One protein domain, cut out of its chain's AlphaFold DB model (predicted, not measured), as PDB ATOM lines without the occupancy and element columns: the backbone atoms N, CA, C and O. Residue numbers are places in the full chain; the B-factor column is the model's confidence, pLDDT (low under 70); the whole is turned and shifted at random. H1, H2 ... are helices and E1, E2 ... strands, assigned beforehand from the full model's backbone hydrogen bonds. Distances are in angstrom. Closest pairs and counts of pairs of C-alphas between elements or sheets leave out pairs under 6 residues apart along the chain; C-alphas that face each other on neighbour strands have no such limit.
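Overview. This is residues 19 to 63 of the 65 residues of the protein "Putative Methyltransferase" of Legionella jordanis (UniProt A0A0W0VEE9). Picture a two-stranded hairpin, E1 and E2, opening at one end into a long loop, with one short helix, H1, folded back and packed on the strands through its residues 19 to 26. The loop, residues 38 to 55, runs away from the helix, and residues 42 to 47 stick out. The printed part has 45 residues, with one named helix and two named strands in the order H1, E1, E2; the sheet has the order E1, E2 and is antiparallel, and the class is mixed, helices and strands. The whole is loose, with a radius of gyration of the C-alphas of 13.1 A, and its C-alphas span 40 by 15 by 10 A, the outline of a rod.

Arrangement. Start at H1, residues 19 to 27, where each pair of O i and N i+4 is within hydrogen-bond range. A tight link of 2 residues leads to E1, residues 30 to 37, which bends by 72 degrees at residue 33. Between H1 and E1 the closest C-alphas are those of Asp 22 and Val 32, 6.6 A apart. After a long link of 18 residues comes E2, residues 56 to 62, which forms a hairpin with E1. These neighbour strands are antiparallel, at 165 degrees between their directions. Look at N 31 and O 61, 2.8 A apart, and at N 59 and O 34, also 2.8 A apart, both within hydrogen-bond range. The C-alphas of Ser 35 and Ala 58 face each other at 4.1 A. Between H1 and E2 the closest C-alphas are those of Leu 21 and Val 56, 7.6 A apart.

Along the chain. Find C-alpha 19 at (164.186, 212.791, 169.221); from there H1 runs 12.2 A to C-alpha 27. Next find C-alpha 30 at (174.642, 221.080, 165.125), where E1 begins; it runs 18.7 A to C-alpha 37. E2 begins at C-alpha 56 and runs 18.5 A to C-alpha 62 at (178.985, 222.023, 164.589).

Size, cuts and confidence. The two C-alphas farthest apart are those of Asp 47, in the loop, and Thr 63, the last printed residue, at 40.5 A. From the first printed C-alpha, Glu 19, to the last is 19.1 A. The long link is residues 38 to 55, with C-alphas 5 to 21 A from the mean of all C-alphas; residues 42 to 47 in it stand free. The printed part has no cut. Its mean pLDDT is 89.1, and no printed residue is under 70.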
ATOM      1  N   GLU A  19     164.865 211.674 169.853       91.56
ATOM      2  CA  GLU A  19     164.186 212.791 169.221       91.56
ATOM      3  C   GLU A  19     164.378 214.098 169.994       91.56
ATOM      4  O   GLU A  19     164.524 215.158 169.381       91.56
ATOM      5  N   VAL A  20     164.377 214.041 171.331       91.38
ATOM      6  CA  VAL A  20     164.650 215.216 172.168       91.38
ATOM      7  C   VAL A  20     166.109 215.644 172.025       91.38
ATOM      8  O   VAL A  20     166.366 216.841 171.850       91.38
ATOM      9  N   LEU A  21     167.057 214.699 172.021       91.69
ATOM     10  CA  LEU A  21     168.475 215.008 171.805       91.69
ATOM     11  C   LEU A  21     168.711 215.626 170.419       91.69
ATOM     12  O   LEU A  21     169.320 216.691 170.323       91.69
ATOM     13  N   ASP A  22     168.163 215.018 169.364       94.00
ATOM     14  CA  ASP A  22     168.313 215.489 167.984       94.00
ATOM     15  C   ASP A  22     167.792 216.921 167.822       94.00
ATOM     16  O   ASP A  22     168.490 217.794 167.300       94.00
ATOM     17  N   LYS A  23     166.583 217.194 168.333       92.81
ATOM     18  CA  LYS A  23     165.990 218.540 168.303       92.81
ATOM     19  C   LYS A  23     166.833 219.549 169.078       92.81
ATOM     20  O   LYS A  23     166.937 220.701 168.661       92.81
ATOM     21  N   SER A  24     167.413 219.146 170.205       92.56
ATOM     22  CA  SER A  24     168.237 220.027 171.040       92.56
ATOM     23  C   SER A  24     169.557 220.389 170.355       92.56
ATOM     24  O   SER A  24     169.954 221.556 170.353       92.56
ATOM     25  N   LEU A  25     170.197 219.423 169.692       93.19
ATOM     26  CA  LEU A  25     171.413 219.643 168.902       93.19
ATOM     27  C   LEU A  25     171.141 220.522 167.671       93.19
ATOM     28  O   LEU A  25     171.846 221.501 167.433       93.19
ATOM     29  N   GLN A  26     170.055 220.266 166.941       92.12
ATOM     30  CA  GLN A  26     169.674 221.093 165.789       92.12
ATOM     31  C   GLN A  26     169.390 222.554 166.173       92.12
ATOM     32  O   GLN A  26     169.777 223.471 165.448       92.12
ATOM     33  N   LYS A  27     168.766 222.796 167.337       93.38
ATOM     34  CA  LYS A  27     168.541 224.155 167.872       93.38
ATOM     35  C   LYS A  27     169.833 224.896 168.222       93.38
ATOM     36  O   LYS A  27     169.813 226.120 168.296       93.38
ATOM     37  N   THR A  28     170.925 224.174 168.457       91.56
ATOM     38  CA  THR A  28     172.226 224.723 168.877       91.56
ATOM     39  C   THR A  28     173.256 224.730 167.745       91.56
ATOM     40  O   THR A  28     174.457 224.787 167.999       91.56
ATOM     41  N   ASN A  29     172.785 224.723 166.493       94.00
ATOM     42  CA  ASN A  29     173.608 224.732 165.282       94.00
ATOM     43  C   ASN A  29     174.528 223.510 165.173       94.00
ATOM     44  O   ASN A  29     175.696 223.614 164.802       94.00
ATOM     45  N   PHE A  30     174.001 222.333 165.485       96.00
ATOM     46  CA  PHE A  30     174.642 221.080 165.125       96.00
ATOM     47  C   PHE A  30     173.840 220.377 164.035       96.00
ATOM     48  O   PHE A  30     172.613 220.271 164.101       96.00
ATOM     49  N   PHE A  31     174.547 219.859 163.038       94.75
ATOM     50  CA  PHE A  31     174.006 218.876 162.115       94.75
ATOM     51  C   PHE A  31     174.256 217.483 162.693       94.75
ATOM     52  O   PHE A  31     175.404 217.078 162.866       94.75
ATOM     53  N   VAL A  32     173.183 216.769 163.030       95.06
ATOM     54  CA  VAL A  32     173.265 215.410 163.579       95.06
ATOM     55  C   VAL A  32     173.487 214.426 162.433       95.06
ATOM     56  O   VAL A  32     172.601 214.251 161.599       95.06
ATOM     57  N   GLU A  33     174.650 213.777 162.401       96.62
ATOM     58  CA  GLU A  33     174.958 212.729 161.419       96.62
ATOM     59  C   GLU A  33     174.360 211.385 161.835       96.62
ATOM     60  O   GLU A  33     173.806 210.650 161.017       96.62
ATOM     61  N   HIS A  34     174.464 211.062 163.123       95.62
ATOM     62  CA  HIS A  34     173.952 209.823 163.682       95.62
ATOM     63  C   HIS A  34     173.524 210.028 165.127       95.62
ATOM     64  O   HIS A  34     174.202 210.699 165.898       95.62
ATOM     65  N   SER A  35     172.435 209.384 165.523       94.19
ATOM     66  CA  SER A  35     172.073 209.225 166.925       94.19
ATOM     67  C   SER A  35     171.389 207.882 167.126       94.19
ATOM     68  O   SER A  35     170.745 207.348 166.217       94.19
ATOM     69  N   SER A  36     171.560 207.301 168.306       93.50
ATOM     70  CA  SER A  36     171.014 205.984 168.621       93.50
ATOM     71  C   SER A  36     170.896 205.775 170.123       93.50
ATOM     72  O   SER A  36     171.582 206.414 170.927       93.50
ATOM     73  N   TYR A  37     169.993 204.866 170.490       90.75
ATOM     74  CA  TYR A  37     169.957 204.319 171.834       90.75
ATOM     75  C   TYR A  37     171.156 203.395 172.042       90.75
ATOM     76  O   TYR A  37     171.512 202.609 171.162       90.75
ATOM     77  N   ILE A  38     171.774 203.501 173.212       87.94
ATOM     78  CA  ILE A  38     172.926 202.699 173.604       87.94
ATOM     79  C   ILE A  38     172.446 201.680 174.625       87.94
ATOM     80  O   ILE A  38     172.189 202.028 175.778       87.94
ATOM     81  N   ASN A  39     172.380 200.424 174.190       82.25
ATOM     82  CA  ASN A  39     172.083 199.307 175.067       82.25
ATOM     83  C   ASN A  39     173.312 198.984 175.925       82.25
ATOM     84  O   ASN A  39     174.405 198.752 175.402       82.25
ATOM     85  N   ARG A  40     173.131 198.960 177.245       83.62
ATOM     86  CA  ARG A  40     174.215 198.717 178.209       83.62
ATOM     87  C   ARG A  40     174.260 197.286 178.751       83.62
ATOM     88  O   ARG A  40     174.879 197.032 179.785       83.62
ATOM     89  N   LYS A  41     173.631 196.335 178.058       84.44
ATOM     90  CA  LYS A  41     173.665 194.913 178.412       84.44
ATOM     91  C   LYS A  41     175.107 194.428 178.578       84.44
ATOM     92  O   LYS A  41     175.961 194.673 177.728       84.44
ATOM     93  N   GLY A  42     175.369 193.737 179.685       85.50
ATOM     94  CA  GLY A  42     176.706 193.264 180.052       85.50
ATOM     95  C   GLY A  42     177.603 194.312 180.725       85.50
ATOM     96  O   GLY A  42     178.696 193.957 181.157       85.50
ATOM     97  N   GLN A  43     177.162 195.571 180.849       86.12
ATOM     98  CA  GLN A  43     177.836 196.600 181.657       86.12
ATOM     99  C   GLN A  43     177.184 196.789 183.034       86.12
ATOM    100  O   GLN A  43     177.871 197.174 183.978       86.12
ATOM    101  N   PHE A  44     175.886 196.498 183.160       84.12
ATOM    102  CA  PHE A  44     175.140 196.530 184.420       84.12
ATOM    103  C   PHE A  44     174.415 195.199 184.677       84.12
ATOM    104  O   PHE A  44     174.177 194.455 183.721       84.12
ATOM    105  N   PRO A  45     174.074 194.896 185.946       87.00
ATOM    106  CA  PRO A  45     173.156 193.814 186.301       87.00
ATOM    107  C   PRO A  45     171.837 193.895 185.527       87.00
ATOM    108  O   PRO A  45     171.318 194.991 185.321       87.00
ATOM    109  N   ASP A  46     171.296 192.745 185.113       83.44
ATOM    110  CA  ASP A  46     170.109 192.667 184.245       83.44
ATOM    111  C   ASP A  46     168.861 193.321 184.863       83.44
ATOM    112  O   ASP A  46     168.003 193.818 184.140       83.44
ATOM    113  N   ASP A  47     168.769 193.369 186.192       85.62
ATOM    114  CA  ASP A  47     167.696 194.019 186.950       85.62
ATOM    115  C   ASP A  47     167.768 195.557 186.941       85.62
ATOM    116  O   ASP A  47     166.792 196.220 187.289       85.62
ATOM    117  N   LEU A  48     168.901 196.124 186.514       77.94
ATOM    118  CA  LEU A  48     169.102 197.564 186.316       77.94
ATOM    119  C   LEU A  48     169.061 197.974 184.835       77.94
ATOM    120  O   LEU A  48     169.168 199.163 184.525       77.94
ATOM    121  N   ILE A  49     168.937 197.010 183.918       77.88
ATOM    122  CA  ILE A  49     168.810 197.258 182.480       77.88
ATOM    123  C   ILE A  49     167.351 197.606 182.164       77.88
ATOM    124  O   ILE A  49     166.419 197.001 182.694       77.88
ATOM    125  N   LEU A  50     167.151 198.605 181.305       78.31
ATOM    126  CA  LEU A  50     165.826 198.995 180.825       78.31
ATOM    127  C   LEU A  50     165.482 198.186 179.561       78.31
ATOM    128  O   LEU A  50     165.948 197.069 179.350       78.31
ATOM    129  N   ASP A  51     164.625 198.723 178.697       81.38
ATOM    130  CA  ASP A  51     164.205 198.077 177.451       81.38
ATOM    131  C   ASP A  51     165.175 198.310 176.274       81.38
ATOM    132  O   ASP A  51     164.785 198.203 175.110       81.38
ATOM    133  N   GLY A  52     166.443 198.630 176.551       74.94
ATOM    134  CA  GLY A  52     167.433 199.021 175.545       74.94
ATOM    135  C   GLY A  52     167.506 200.530 175.295       74.94
ATOM    136  O   GLY A  52     168.231 200.963 174.396       74.94
ATOM    137  N   ARG A  53     166.754 201.334 176.060       78.81
ATOM    138  CA  ARG A  53     166.762 202.807 176.025       78.81
ATOM    139  C   ARG A  53     167.454 203.408 177.249       78.81
ATOM    140  O   ARG A  53     167.008 204.412 177.795       78.81
ATOM    141  N   GLU A  54     168.554 202.804 177.689       82.56
ATOM    142  CA  GLU A  54     169.274 203.233 178.897       82.56
ATOM    143  C   GLU A  54     169.986 204.578 178.708       82.56
ATOM    144  O   GLU A  54     170.266 205.296 179.666       82.56
ATOM    145  N   SER A  55     170.369 204.906 177.476       85.25
ATOM    146  CA  SER A  55     171.044 206.156 177.124       85.25
ATOM    147  C   SER A  55     170.861 206.456 175.643       85.25
ATOM    148  O   SER A  55     170.669 205.543 174.843       85.25
ATOM    149  N   VAL A  56     170.995 207.724 175.263       90.62
ATOM    150  CA  VAL A  56     171.072 208.157 173.863       90.62
ATOM    151  C   VAL A  56     172.416 208.837 173.643       90.62
ATOM    152  O   VAL A  56     172.813 209.698 174.426       90.62
ATOM    153  N   GLY A  57     173.099 208.464 172.564       91.62
ATOM    154  CA  GLY A  57     174.271 209.174 172.058       91.62
ATOM    155  C   GLY A  57     174.003 209.796 170.691       91.62
ATOM    156  O   GLY A  57     173.145 209.322 169.942       91.62
ATOM    157  N   ALA A  58     174.760 210.839 170.351       95.00
ATOM    158  CA  ALA A  58     174.750 211.449 169.028       95.00
ATOM    159  C   ALA A  58     176.168 211.813 168.568       95.00
ATOM    160  O   ALA A  58     176.995 212.258 169.364       95.00
ATOM    161  N   ILE A  59     176.418 211.646 167.270       95.56
ATOM    162  CA  ILE A  59     177.559 212.188 166.534       95.56
ATOM    163  C   ILE A  59     177.016 213.345 165.701       95.56
ATOM    164  O   ILE A  59     176.090 213.169 164.903       95.56
ATOM    165  N   ALA A  60     177.565 214.537 165.916       95.00
ATOM    166  CA  ALA A  60     177.095 215.741 165.259       95.00
ATOM    167  C   ALA A  60     178.248 216.691 164.937       95.00
ATOM    168  O   ALA A  60     179.219 216.799 165.687       95.00
ATOM    169  N   ILE A  61     178.097 217.414 163.835       96.25
ATOM    170  CA  ILE A  61     179.054 218.410 163.364       96.25
ATOM    171  C   ILE A  61     178.509 219.787 163.722       96.25
ATOM    172  O   ILE A  61     177.356 220.102 163.420       96.25
ATOM    173  N   LYS A  62     179.337 220.622 164.354       94.38
ATOM    174  CA  LYS A  62     178.985 222.023 164.589       94.38
ATOM    175  C   LYS A  62     178.922 222.741 163.246       94.38
ATOM    176  O   LYS A  62     179.913 222.777 162.520       94.38
ATOM    177  N   THR A  63     177.773 223.319 162.929       89.81
ATOM    178  CA  THR A  63     177.616 224.160 161.750       89.81
ATOM    179  C   THR A  63     177.842 225.611 162.158       89.81
ATOM    180  O   THR A  63     177.161 226.160 163.025       89.81
TER     181      THR A  63